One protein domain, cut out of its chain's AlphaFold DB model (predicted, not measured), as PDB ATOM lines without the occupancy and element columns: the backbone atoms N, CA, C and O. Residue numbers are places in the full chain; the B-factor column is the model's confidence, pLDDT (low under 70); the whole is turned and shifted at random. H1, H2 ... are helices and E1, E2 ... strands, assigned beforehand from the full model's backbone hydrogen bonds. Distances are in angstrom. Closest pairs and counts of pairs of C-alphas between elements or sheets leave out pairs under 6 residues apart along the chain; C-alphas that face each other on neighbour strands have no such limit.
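What this domain is: This is residues 2 to 74 of the 74 residues of an uncharacterized protein of Clostridium sp. FS41 (UniProt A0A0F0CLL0). With little regular structure, the model is a small compact body, a three-stranded sheet with the short helix H1 beside it, from which residues 58 to 74 stick out as a tail. The printed part has 73 residues, 27 in named elements, mostly strand, in the order E1, E2, E3, H1. The sheet E1, E2, E3 is a meander, each strand the antiparallel neighbour of the one before. The whole is only just loose, close to extended, with radius of gyration of the C-alphas 16.5 A and spans of 57 by 32 by 16 A.

How they stand to each other: E1, residues 12 to 20, bends by 74 degrees at residue 15. It forms a hairpin with E2, residues 24 to 31; N 13 and O 30, 2.8 A apart, are within hydrogen-bond range. E2 forms a hairpin with E3, residues 36 to 40, with N 27 and O 39 at 2.8 A. H1, residues 41 to 45, is at the sheet's level, height 2.4 A; its O i to N i+4 pair is within range.

Where its parts are: E1 runs 20.3 A from C-alpha 12 at (-23.820, -58.707, -23.557) to C-alpha 20, E2 is 21.5 A and E3 13.5 A from first to last C-alpha, and H1 ends with C-alpha 45 at (-32.200, -50.969, -20.336).

The domain as a whole: The printed part has no cut. Residues 59 to 74 are under pLDDT 70.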
ATOM      1  N   ASP A   2     -32.613 -51.658 -11.569       89.38
ATOM      2  CA  ASP A   2     -31.217 -51.482 -11.186       89.38
ATOM      3  C   ASP A   2     -30.373 -52.492 -11.960       89.38
ATOM      4  O   ASP A   2     -30.638 -53.691 -11.917       89.38
ATOM      5  N   VAL A   3     -29.409 -52.000 -12.739       95.81
ATOM      6  CA  VAL A   3     -28.478 -52.880 -13.445       95.81
ATOM      7  C   VAL A   3     -27.378 -53.289 -12.470       95.81
ATOM      8  O   VAL A   3     -26.838 -52.461 -11.736       95.81
ATOM      9  N   GLU A   4     -27.049 -54.574 -12.469       97.50
ATOM     10  CA  GLU A   4     -26.039 -55.198 -11.618       97.50
ATOM     11  C   GLU A   4     -25.058 -56.013 -12.477       97.50
ATOM     12  O   GLU A   4     -25.329 -56.242 -13.661       97.50
ATOM     13  N   PRO A   5     -23.891 -56.420 -11.944       97.94
ATOM     14  CA  PRO A   5     -23.009 -57.373 -12.614       97.94
ATOM     15  C   PRO A   5     -23.701 -58.704 -12.945       97.94
ATOM     16  O   PRO A   5     -24.554 -59.176 -12.201       97.94
ATOM     17  N   ASN A   6     -23.254 -59.339 -14.026       97.81
ATOM     18  CA  ASN A   6     -23.710 -60.625 -14.558       97.81
ATOM     19  C   ASN A   6     -25.159 -60.638 -15.081       97.81
ATOM     20  O   ASN A   6     -25.762 -61.700 -15.227       97.81
ATOM     21  N   LEU A   7     -25.722 -59.467 -15.391       97.69
ATOM     22  CA  LEU A   7     -27.000 -59.356 -16.089       97.69
ATOM     23  C   LEU A   7     -26.795 -59.389 -17.604       97.69
ATOM     24  O   LEU A   7     -25.875 -58.760 -18.136       97.69
ATOM     25  N   CYS A   8     -27.699 -60.083 -18.292       97.44
ATOM     26  CA  CYS A   8     -27.650 -60.254 -19.738       97.44
ATOM     27  C   CYS A   8     -28.534 -59.234 -20.469       97.44
ATOM     28  O   CYS A   8     -29.717 -59.086 -20.167       97.44
ATOM     29  N   PHE A   9     -27.969 -58.584 -21.486       96.69
ATOM     30  CA  PHE A   9     -28.644 -57.649 -22.385       96.69
ATOM     31  C   PHE A   9     -28.332 -58.038 -23.833       96.69
ATOM     32  O   PHE A   9     -27.333 -57.611 -24.415       96.69
ATOM     33  N   GLY A  10     -29.168 -58.894 -24.419       95.81
ATOM     34  CA  GLY A  10     -28.838 -59.539 -25.690       95.81
ATOM     35  C   GLY A  10     -27.644 -60.482 -25.523       95.81
ATOM     36  O   GLY A  10     -27.692 -61.380 -24.693       95.81
ATOM     37  N   GLN A  11     -26.581 -60.256 -26.294       96.94
ATOM     38  CA  GLN A  11     -25.318 -61.008 -26.251       96.94
ATOM     39  C   GLN A  11     -24.288 -60.406 -25.284       96.94
ATOM     40  O   GLN A  11     -23.138 -60.846 -25.251       96.94
ATOM     41  N   LEU A  12     -24.671 -59.365 -24.538       98.12
ATOM     42  CA  LEU A  12     -23.820 -58.707 -23.557       98.12
ATOM     43  C   LEU A  12     -24.111 -59.195 -22.144       98.12
ATOM     44  O   LEU A  12     -25.267 -59.307 -21.756       98.12
ATOM     45  N   GLU A  13     -23.058 -59.359 -21.355       98.50
ATOM     46  CA  GLU A  13     -23.111 -59.588 -19.915       98.50
ATOM     47  C   GLU A  13     -22.383 -58.446 -19.189       98.50
ATOM     48  O   GLU A  13     -21.226 -58.131 -19.492       98.50
ATOM     49  N   THR A  14     -23.045 -57.795 -18.234       98.50
ATOM     50  CA  THR A  14     -22.464 -56.698 -17.443       98.50
ATOM     51  C   THR A  14     -21.387 -57.205 -16.480       98.50
ATOM     52  O   THR A  14     -21.525 -58.264 -15.883       98.50
ATOM     53  N   LYS A  15     -20.300 -56.450 -16.272       98.50
ATOM     54  CA  LYS A  15     -19.228 -56.841 -15.327       98.50
ATOM     55  C   LYS A  15     -19.025 -55.841 -14.201       98.50
ATOM     56  O   LYS A  15     -19.093 -56.196 -13.033       98.50
ATOM     57  N   TRP A  16     -18.779 -54.584 -14.538       98.50
ATOM     58  CA  TRP A  16     -18.649 -53.511 -13.554       98.50
ATOM     59  C   TRP A  16     -19.027 -52.182 -14.183       98.50
ATOM     60  O   TRP A  16     -19.048 -52.045 -15.409       98.50
ATOM     61  N   SER A  17     -19.319 -51.197 -13.343       98.00
ATOM     62  CA  SER A  17     -19.695 -49.867 -13.797       98.00
ATOM     63  C   SER A  17     -19.012 -48.759 -13.017       98.00
ATOM     64  O   SER A  17     -18.468 -48.963 -11.933       98.00
ATOM     65  N   TRP A  18     -19.044 -47.563 -13.594       97.88
ATOM     66  CA  TRP A  18     -18.638 -46.334 -12.925       97.88
ATOM     67  C   TRP A  18     -19.615 -45.207 -13.244       97.88
ATOM     68  O   TRP A  18     -20.333 -45.235 -14.247       97.88
ATOM     69  N   LYS A  19     -19.637 -44.185 -12.384       96.75
ATOM     70  CA  LYS A  19     -20.415 -42.965 -12.620       96.75
ATOM     71  C   LYS A  19     -19.600 -41.988 -13.465       96.75
ATOM     72  O   LYS A  19     -18.525 -41.547 -13.063       96.75
ATOM     73  N   ASN A  20     -20.129 -41.619 -14.624       95.50
ATOM     74  CA  ASN A  20     -19.620 -40.542 -15.457       95.50
ATOM     75  C   ASN A  20     -20.448 -39.267 -15.225       95.50
ATOM     76  O   ASN A  20     -21.676 -39.308 -15.241       95.50
ATOM     77  N   LYS A  21     -19.783 -38.115 -15.064       93.44
ATOM     78  CA  LYS A  21     -20.457 -36.829 -14.796       93.44
ATOM     79  C   LYS A  21     -21.398 -36.370 -15.921       93.44
ATOM     80  O   LYS A  21     -22.359 -35.669 -15.643       93.44
ATOM     81  N   ARG A  22     -21.116 -36.732 -17.177       92.19
ATOM     82  CA  ARG A  22     -21.872 -36.294 -18.364       92.19
ATOM     83  C   ARG A  22     -22.848 -37.346 -18.884       92.19
ATOM     84  O   ARG A  22     -23.850 -36.994 -19.491       92.19
ATOM     85  N   TYR A  23     -22.525 -38.623 -18.711       88.44
ATOM     86  CA  TYR A  23     -23.214 -39.722 -19.392       88.44
ATOM     87  C   TYR A  23     -23.914 -40.704 -18.448       88.44
ATOM     88  O   TYR A  23     -24.364 -41.749 -18.911       88.44
ATOM     89  N   GLY A  24     -23.981 -40.397 -17.151       93.31
ATOM     90  CA  GLY A  24     -24.581 -41.285 -16.159       93.31
ATOM     91  C   GLY A  24     -23.703 -42.501 -15.863       93.31
ATOM     92  O   GLY A  24     -22.473 -42.428 -15.917       93.31
ATOM     93  N   ARG A  25     -24.322 -43.627 -15.503       96.81
ATOM     94  CA  ARG A  25     -23.601 -44.865 -15.197       96.81
ATOM     95  C   ARG A  25     -23.210 -45.591 -16.485       96.81
ATOM     96  O   ARG A  25     -24.050 -45.850 -17.346       96.81
ATOM     97  N   ILE A  26     -21.927 -45.917 -16.604       97.88
ATOM     98  CA  ILE A  26     -21.364 -46.646 -17.743       97.88
ATOM     99  C   ILE A  26     -20.953 -48.035 -17.285       97.88
ATOM    100  O   ILE A  26     -20.253 -48.170 -16.284       97.88
ATOM    101  N   TRP A  27     -21.369 -49.045 -18.038       98.31
ATOM    102  CA  TRP A  27     -21.110 -50.454 -17.800       98.31
ATOM    103  C   TRP A  27     -20.047 -50.974 -18.751       98.31
ATOM    104  O   TRP A  27     -20.176 -50.830 -19.967       98.31
ATOM    105  N   LYS A  28     -19.025 -51.639 -18.209       98.44
ATOM    106  CA  LYS A  28     -18.229 -52.583 -18.989       98.44
ATOM    107  C   LYS A  28     -19.045 -53.857 -19.165       98.44
ATOM    108  O   LYS A  28     -19.460 -54.459 -18.172       98.44
ATOM    109  N   CYS A  29     -19.216 -54.269 -20.412       98.62
ATOM    110  CA  CYS A  29     -19.912 -55.494 -20.776       98.62
ATOM    111  C   CYS A  29     -18.972 -56.410 -21.557       98.62
ATOM    112  O   CYS A  29     -18.205 -55.933 -22.395       98.62
ATOM    113  N   THR A  30     -19.032 -57.711 -21.297       98.44
ATOM    114  CA  THR A  30     -18.422 -58.741 -22.150       98.44
ATOM    115  C   THR A  30     -19.462 -59.275 -23.113       98.44
ATOM    116  O   THR A  30     -20.636 -59.334 -22.773       98.44
ATOM    117  N   CYS A  31     -19.038 -59.650 -24.310       98.06
ATOM    118  CA  CYS A  31     -19.905 -60.185 -25.345       98.06
ATOM    119  C   CYS A  31     -19.631 -61.672 -25.531       98.06
ATOM    120  O   CYS A  31     -18.480 -62.097 -25.439       98.06
ATOM    121  N   GLU A  32     -20.663 -62.439 -25.863       96.75
ATOM    122  CA  GLU A  32     -20.541 -63.882 -26.119       96.75
ATOM    123  C   GLU A  32     -19.520 -64.211 -27.225       96.75
ATOM    124  O   GLU A  32     -18.838 -65.228 -27.169       96.75
ATOM    125  N   CYS A  33     -19.312 -63.304 -28.184       95.19
ATOM    126  CA  CYS A  33     -18.288 -63.446 -29.221       95.19
ATOM    127  C   CYS A  33     -16.833 -63.311 -28.720       95.19
ATOM    128  O   CYS A  33     -15.904 -63.346 -29.527       95.19
ATOM    129  N   GLY A  34     -16.625 -63.079 -27.421       95.75
ATOM    130  CA  GLY A  34     -15.319 -62.832 -26.802       95.75
ATOM    131  C   GLY A  34     -14.895 -61.358 -26.775       95.75
ATOM    132  O   GLY A  34     -13.874 -61.020 -26.178       95.75
ATOM    133  N   GLY A  35     -15.667 -60.462 -27.398       96.44
ATOM    134  CA  GLY A  35     -15.435 -59.017 -27.360       96.44
ATOM    135  C   GLY A  35     -15.890 -58.352 -26.056       96.44
ATOM    136  O   GLY A  35     -16.454 -58.977 -25.159       96.44
ATOM    137  N   TYR A  36     -15.688 -57.039 -25.956       97.38
ATOM    138  CA  TYR A  36     -16.238 -56.225 -24.873       97.38
ATOM    139  C   TYR A  36     -16.587 -54.822 -25.370       97.38
ATOM    140  O   TYR A  36     -16.052 -54.350 -26.373       97.38
ATOM    141  N   CYS A  37     -17.466 -54.134 -24.650       97.75
ATOM    142  CA  CYS A  37     -17.828 -52.750 -24.934       97.75
ATOM    143  C   CYS A  37     -18.165 -51.985 -23.645       97.75
ATOM    144  O   CYS A  37     -18.328 -52.569 -22.571       97.75
ATOM    145  N   TYR A  38     -18.239 -50.659 -23.759       97.69
ATOM    146  CA  TYR A  38     -18.677 -49.775 -22.685       97.69
ATOM    147  C   TYR A  38     -19.994 -49.124 -23.079       97.69
ATOM    148  O   TYR A  38     -20.064 -48.421 -24.087       97.69
ATOM    149  N   VAL A  39     -21.034 -49.364 -22.289       97.19
ATOM    150  CA  VAL A  39     -22.411 -49.018 -22.647       97.19
ATOM    151  C   VAL A  39     -23.031 -48.188 -21.535       97.19
ATOM    152  O   VAL A  39     -22.798 -48.435 -20.355       97.19
ATOM    153  N   LYS A  40     -23.822 -47.177 -21.899       97.38
ATOM    154  CA  LYS A  40     -24.633 -46.448 -20.918       97.38
ATOM    155  C   LYS A  40     -25.688 -47.383 -20.341       97.38
ATOM    156  O   LYS A  40     -26.315 -48.114 -21.101       97.38
ATOM    157  N   GLU A  41     -25.937 -47.298 -19.038       97.00
ATOM    158  CA  GLU A  41     -27.000 -48.068 -18.380       97.00
ATOM    159  C   GLU A  41     -28.350 -47.901 -19.094       97.00
ATOM    160  O   GLU A  41     -29.010 -48.882 -19.417       97.00
ATOM    161  N   GLU A  42     -28.693 -46.667 -19.468       95.62
ATOM    162  CA  GLU A  42     -29.902 -46.343 -20.234       95.62
ATOM    163  C   GLU A  42     -29.980 -47.106 -21.566       95.62
ATOM    164  O   GLU A  42     -31.034 -47.616 -21.930       95.62
ATOM    165  N   ALA A  43     -28.864 -47.234 -22.287       96.19
ATOM    166  CA  ALA A  43     -28.837 -47.916 -23.580       96.19
ATOM    167  C   ALA A  43     -28.953 -49.445 -23.449       96.19
ATOM    168  O   ALA A  43     -29.471 -50.076 -24.371       96.19
ATOM    169  N   LEU A  44     -28.508 -50.019 -22.322       96.69
ATOM    170  CA  LEU A  44     -28.742 -51.427 -21.977       96.69
ATOM    171  C   LEU A  44     -30.222 -51.661 -21.661       96.69
ATOM    172  O   LEU A  44     -30.854 -52.513 -22.276       96.69
ATOM    173  N   VAL A  45     -30.794 -50.850 -20.764       95.75
ATOM    174  CA  VAL A  45     -32.200 -50.969 -20.336       95.75
ATOM    175  C   VAL A  45     -33.168 -50.749 -21.501       95.75
ATOM    176  O   VAL A  45     -34.171 -51.447 -21.608       95.75
ATOM    177  N   MET A  46     -32.862 -49.816 -22.406       95.81
ATOM    178  CA  MET A  46     -33.658 -49.576 -23.614       95.81
ATOM    179  C   MET A  46     -33.440 -50.626 -24.718       95.81
ATOM    180  O   MET A  46     -34.102 -50.555 -25.752       95.81
ATOM    181  N   GLY A  47     -32.492 -51.558 -24.558       94.69
ATOM    182  CA  GLY A  47     -32.163 -52.563 -25.574       94.69
ATOM    183  C   GLY A  47     -31.551 -51.990 -26.859       94.69
ATOM    184  O   GLY A  47     -31.586 -52.641 -27.902       94.69
ATOM    185  N   ILE A  48     -30.999 -50.771 -26.813       95.38
ATOM    186  CA  ILE A  48     -30.374 -50.106 -27.972       95.38
ATOM    187  C   ILE A  48     -29.059 -50.797 -28.339       95.38
ATOM    188  O   ILE A  48     -28.720 -50.914 -29.516       95.38
ATOM    189  N   VAL A  49     -28.309 -51.234 -27.326       95.56
ATOM    190  CA  VAL A  49     -27.041 -51.945 -27.493       95.56
ATOM    191  C   VAL A  49     -27.204 -53.349 -26.931       95.56
ATOM    192  O   VAL A  49     -27.516 -53.513 -25.755       95.56
ATOM    193  N   LYS A  50     -26.993 -54.347 -27.789       95.62
ATOM    194  CA  LYS A  50     -27.243 -55.770 -27.512       95.62
ATOM    195  C   LYS A  50     -26.048 -56.674 -27.827       95.62
ATOM    196  O   LYS A  50     -26.137 -57.877 -27.634       95.62
ATOM    197  N   ASP A  51     -24.958 -56.106 -28.333       96.00
ATOM    198  CA  ASP A  51     -23.720 -56.792 -28.707       96.00
ATOM    199  C   ASP A  51     -22.537 -55.803 -28.639       96.00
ATOM    200  O   ASP A  51     -22.715 -54.611 -28.357       96.00
ATOM    201  N   CYS A  52     -21.304 -56.281 -28.844       95.69
ATOM    202  CA  CYS A  52     -20.118 -55.424 -28.733       95.69
ATOM    203  C   CYS A  52     -19.850 -54.525 -29.951       95.69
ATOM    204  O   CYS A  52     -18.925 -53.713 -29.902       95.69
ATOM    205  N   GLY A  53     -20.605 -54.655 -31.046       91.19
ATOM    206  CA  GLY A  53     -20.366 -53.932 -32.299       91.19
ATOM    207  C   GLY A  53     -19.093 -54.358 -33.044       91.19
ATOM    208  O   GLY A  53     -18.658 -53.669 -33.976       91.19
ATOM    209  N   GLY A  54     -18.481 -55.472 -32.623       90.00
ATOM    210  CA  GLY A  54     -17.348 -56.100 -33.297       90.00
ATOM    211  C   GLY A  54     -17.697 -56.550 -34.717       90.00
ATOM    212  O   GLY A  54     -18.863 -56.606 -35.095       90.00
ATOM    213  N   ILE A  55     -16.682 -56.883 -35.520       87.62
ATOM    214  CA  ILE A  55     -16.858 -57.279 -36.932       87.62
ATOM    215  C   ILE A  55     -17.801 -58.486 -37.066       87.62
ATOM    216  O   ILE A  55     -18.599 -58.534 -37.994       87.62
ATOM    217  N   CYS A  56     -17.779 -59.407 -36.100       86.19
ATOM    218  CA  CYS A  56     -18.699 -60.545 -36.012       86.19
ATOM    219  C   CYS A  56     -20.185 -60.164 -35.854       86.19
ATOM    220  O   CYS A  56     -21.041 -61.014 -36.073       86.19
ATOM    221  N   HIS A  57     -20.497 -58.912 -35.501       84.50
ATOM    222  CA  HIS A  57     -21.858 -58.368 -35.386       84.50
ATOM    223  C   HIS A  57     -22.155 -57.290 -36.433       84.50
ATOM    224  O   HIS A  57     -23.211 -56.659 -36.407       84.50
ATOM    225  N   GLN A  58     -21.220 -57.034 -37.351       80.81
ATOM    226  CA  GLN A  58     -21.462 -56.134 -38.465       80.81
ATOM    227  C   GLN A  58     -22.132 -56.920 -39.582       80.81
ATOM    228  O   GLN A  58     -21.471 -57.551 -40.404       80.81
ATOM    229  N   ASP A  59     -23.456 -56.832 -39.645       67.75
ATOM    230  CA  ASP A  59     -24.159 -57.164 -40.875       67.75
ATOM    231  C   ASP A  59     -23.592 -56.272 -41.993       67.75
ATOM    232  O   ASP A  59     -23.409 -55.066 -41.805       67.75
ATOM    233  N   ALA A  60     -23.313 -56.842 -43.170       62.28
ATOM    234  CA  ALA A  60     -22.698 -56.176 -44.331       62.28
ATOM    235  C   ALA A  60     -23.516 -54.993 -44.920       62.28
ATOM    236  O   ALA A  60     -23.281 -54.520 -46.037       62.28
ATOM    237  N   VAL A  61     -24.503 -54.488 -44.182       57.34
ATOM    238  CA  VAL A  61     -25.368 -53.369 -44.526       57.34
ATOM    239  C   VAL A  61     -24.626 -52.046 -44.341       57.34
ATOM    240  O   VAL A  61     -24.635 -51.394 -43.300       57.34
ATOM    241  N   LYS A  62     -23.965 -51.661 -45.437       52.12
ATOM    242  CA  LYS A  62     -23.727 -50.295 -45.925       52.12
ATOM    243  C   LYS A  62     -24.255 -49.205 -44.980       52.12
ATOM    244  O   LYS A  62     -25.397 -48.760 -45.096       52.12
ATOM    245  N   ARG A  63     -23.380 -48.663 -44.127       58.41
ATOM    246  CA  ARG A  63     -23.561 -47.307 -43.592       58.41
ATOM    247  C   ARG A  63     -23.472 -46.336 -44.767       58.41
ATOM    248  O   ARG A  63     -22.403 -45.794 -45.043       58.41
ATOM    249  N   VAL A  64     -24.579 -46.113 -45.476       61.03
ATOM    250  CA  VAL A  64     -24.703 -44.954 -46.361       61.03
ATOM    251  C   VAL A  64     -24.612 -43.746 -45.442       61.03
ATOM    252  O   VAL A  64     -25.580 -43.352 -44.792       61.03
ATOM    253  N   ARG A  65     -23.405 -43.188 -45.313       60.59
ATOM    254  CA  ARG A  65     -23.217 -41.871 -44.718       60.59
ATOM    255  C   ARG A  65     -24.170 -40.956 -45.472       60.59
ATOM    256  O   ARG A  65     -24.044 -40.800 -46.683       60.59
ATOM    257  N   ARG A  66     -25.154 -40.398 -44.770       61.97
ATOM    258  CA  ARG A  66     -26.046 -39.368 -45.297       61.97
ATOM    259  C   ARG A  66     -25.152 -38.183 -45.673       61.97
ATOM    260  O   ARG A  66     -24.808 -37.377 -44.813       61.97
ATOM    261  N   VAL A  67     -24.690 -38.139 -46.924       62.84
ATOM    262  CA  VAL A  67     -23.929 -37.010 -47.463       62.84
ATOM    263  C   VAL A  67     -24.818 -35.791 -47.265       62.84
ATOM    264  O   VAL A  67     -25.930 -35.737 -47.798       62.84
ATOM    265  N   LYS A  68     -24.380 -34.835 -46.441       60.22
ATOM    266  CA  LYS A  68     -25.040 -33.533 -46.389       60.22
ATOM    267  C   LYS A  68     -24.910 -32.940 -47.793       60.22
ATOM    268  O   LYS A  68     -23.795 -32.679 -48.234       60.22
ATOM    269  N   LYS A  69     -26.027 -32.804 -48.517       59.03
ATOM    270  CA  LYS A  69     -26.053 -32.095 -49.803       59.03
ATOM    271  C   LYS A  69     -25.480 -30.690 -49.560       59.03
ATOM    272  O   LYS A  69     -25.961 -30.042 -48.627       59.03
ATOM    273  N   PRO A  70     -24.488 -30.210 -50.330       61.47
ATOM    274  CA  PRO A  70     -24.100 -28.809 -50.251       61.47
ATOM    275  C   PRO A  70     -25.320 -27.976 -50.653       61.47
ATOM    276  O   PRO A  70     -25.892 -28.173 -51.728       61.47
ATOM    277  N   GLY A  71     -25.782 -27.119 -49.744       61.62
ATOM    278  CA  GLY A  71     -26.854 -26.177 -50.033       61.62
ATOM    279  C   GLY A  71     -26.411 -25.264 -51.171       61.62
ATOM    280  O   GLY A  71     -25.344 -24.661 -51.096       61.62
ATOM    281  N   LYS A  72     -27.211 -25.193 -52.237       59.94
ATOM    282  CA  LYS A  72     -27.065 -24.158 -53.260       59.94
ATOM    283  C   LYS A  72     -27.525 -22.848 -52.619       59.94
ATOM    284  O   LYS A  72     -28.698 -22.735 -52.277       59.94
ATOM    285  N   HIS A  73     -26.603 -21.919 -52.396       53.62
ATOM    286  CA  HIS A  73     -26.946 -20.533 -52.099       53.62
ATOM    287  C   HIS A  73     -27.174 -19.860 -53.456       53.62
ATOM    288  O   HIS A  73     -26.244 -19.783 -54.259       53.62
ATOM    289  N   THR A  74     -28.431 -19.537 -53.751       63.03
ATOM    290  CA  THR A  74     -28.823 -18.625 -54.833       63.03
ATOM    291  C   THR A  74     -28.816 -17.207 -54.309       63.03
ATOM    292  O   THR A  74     -29.290 -17.056 -53.159       63.03
TER     293      THR A  74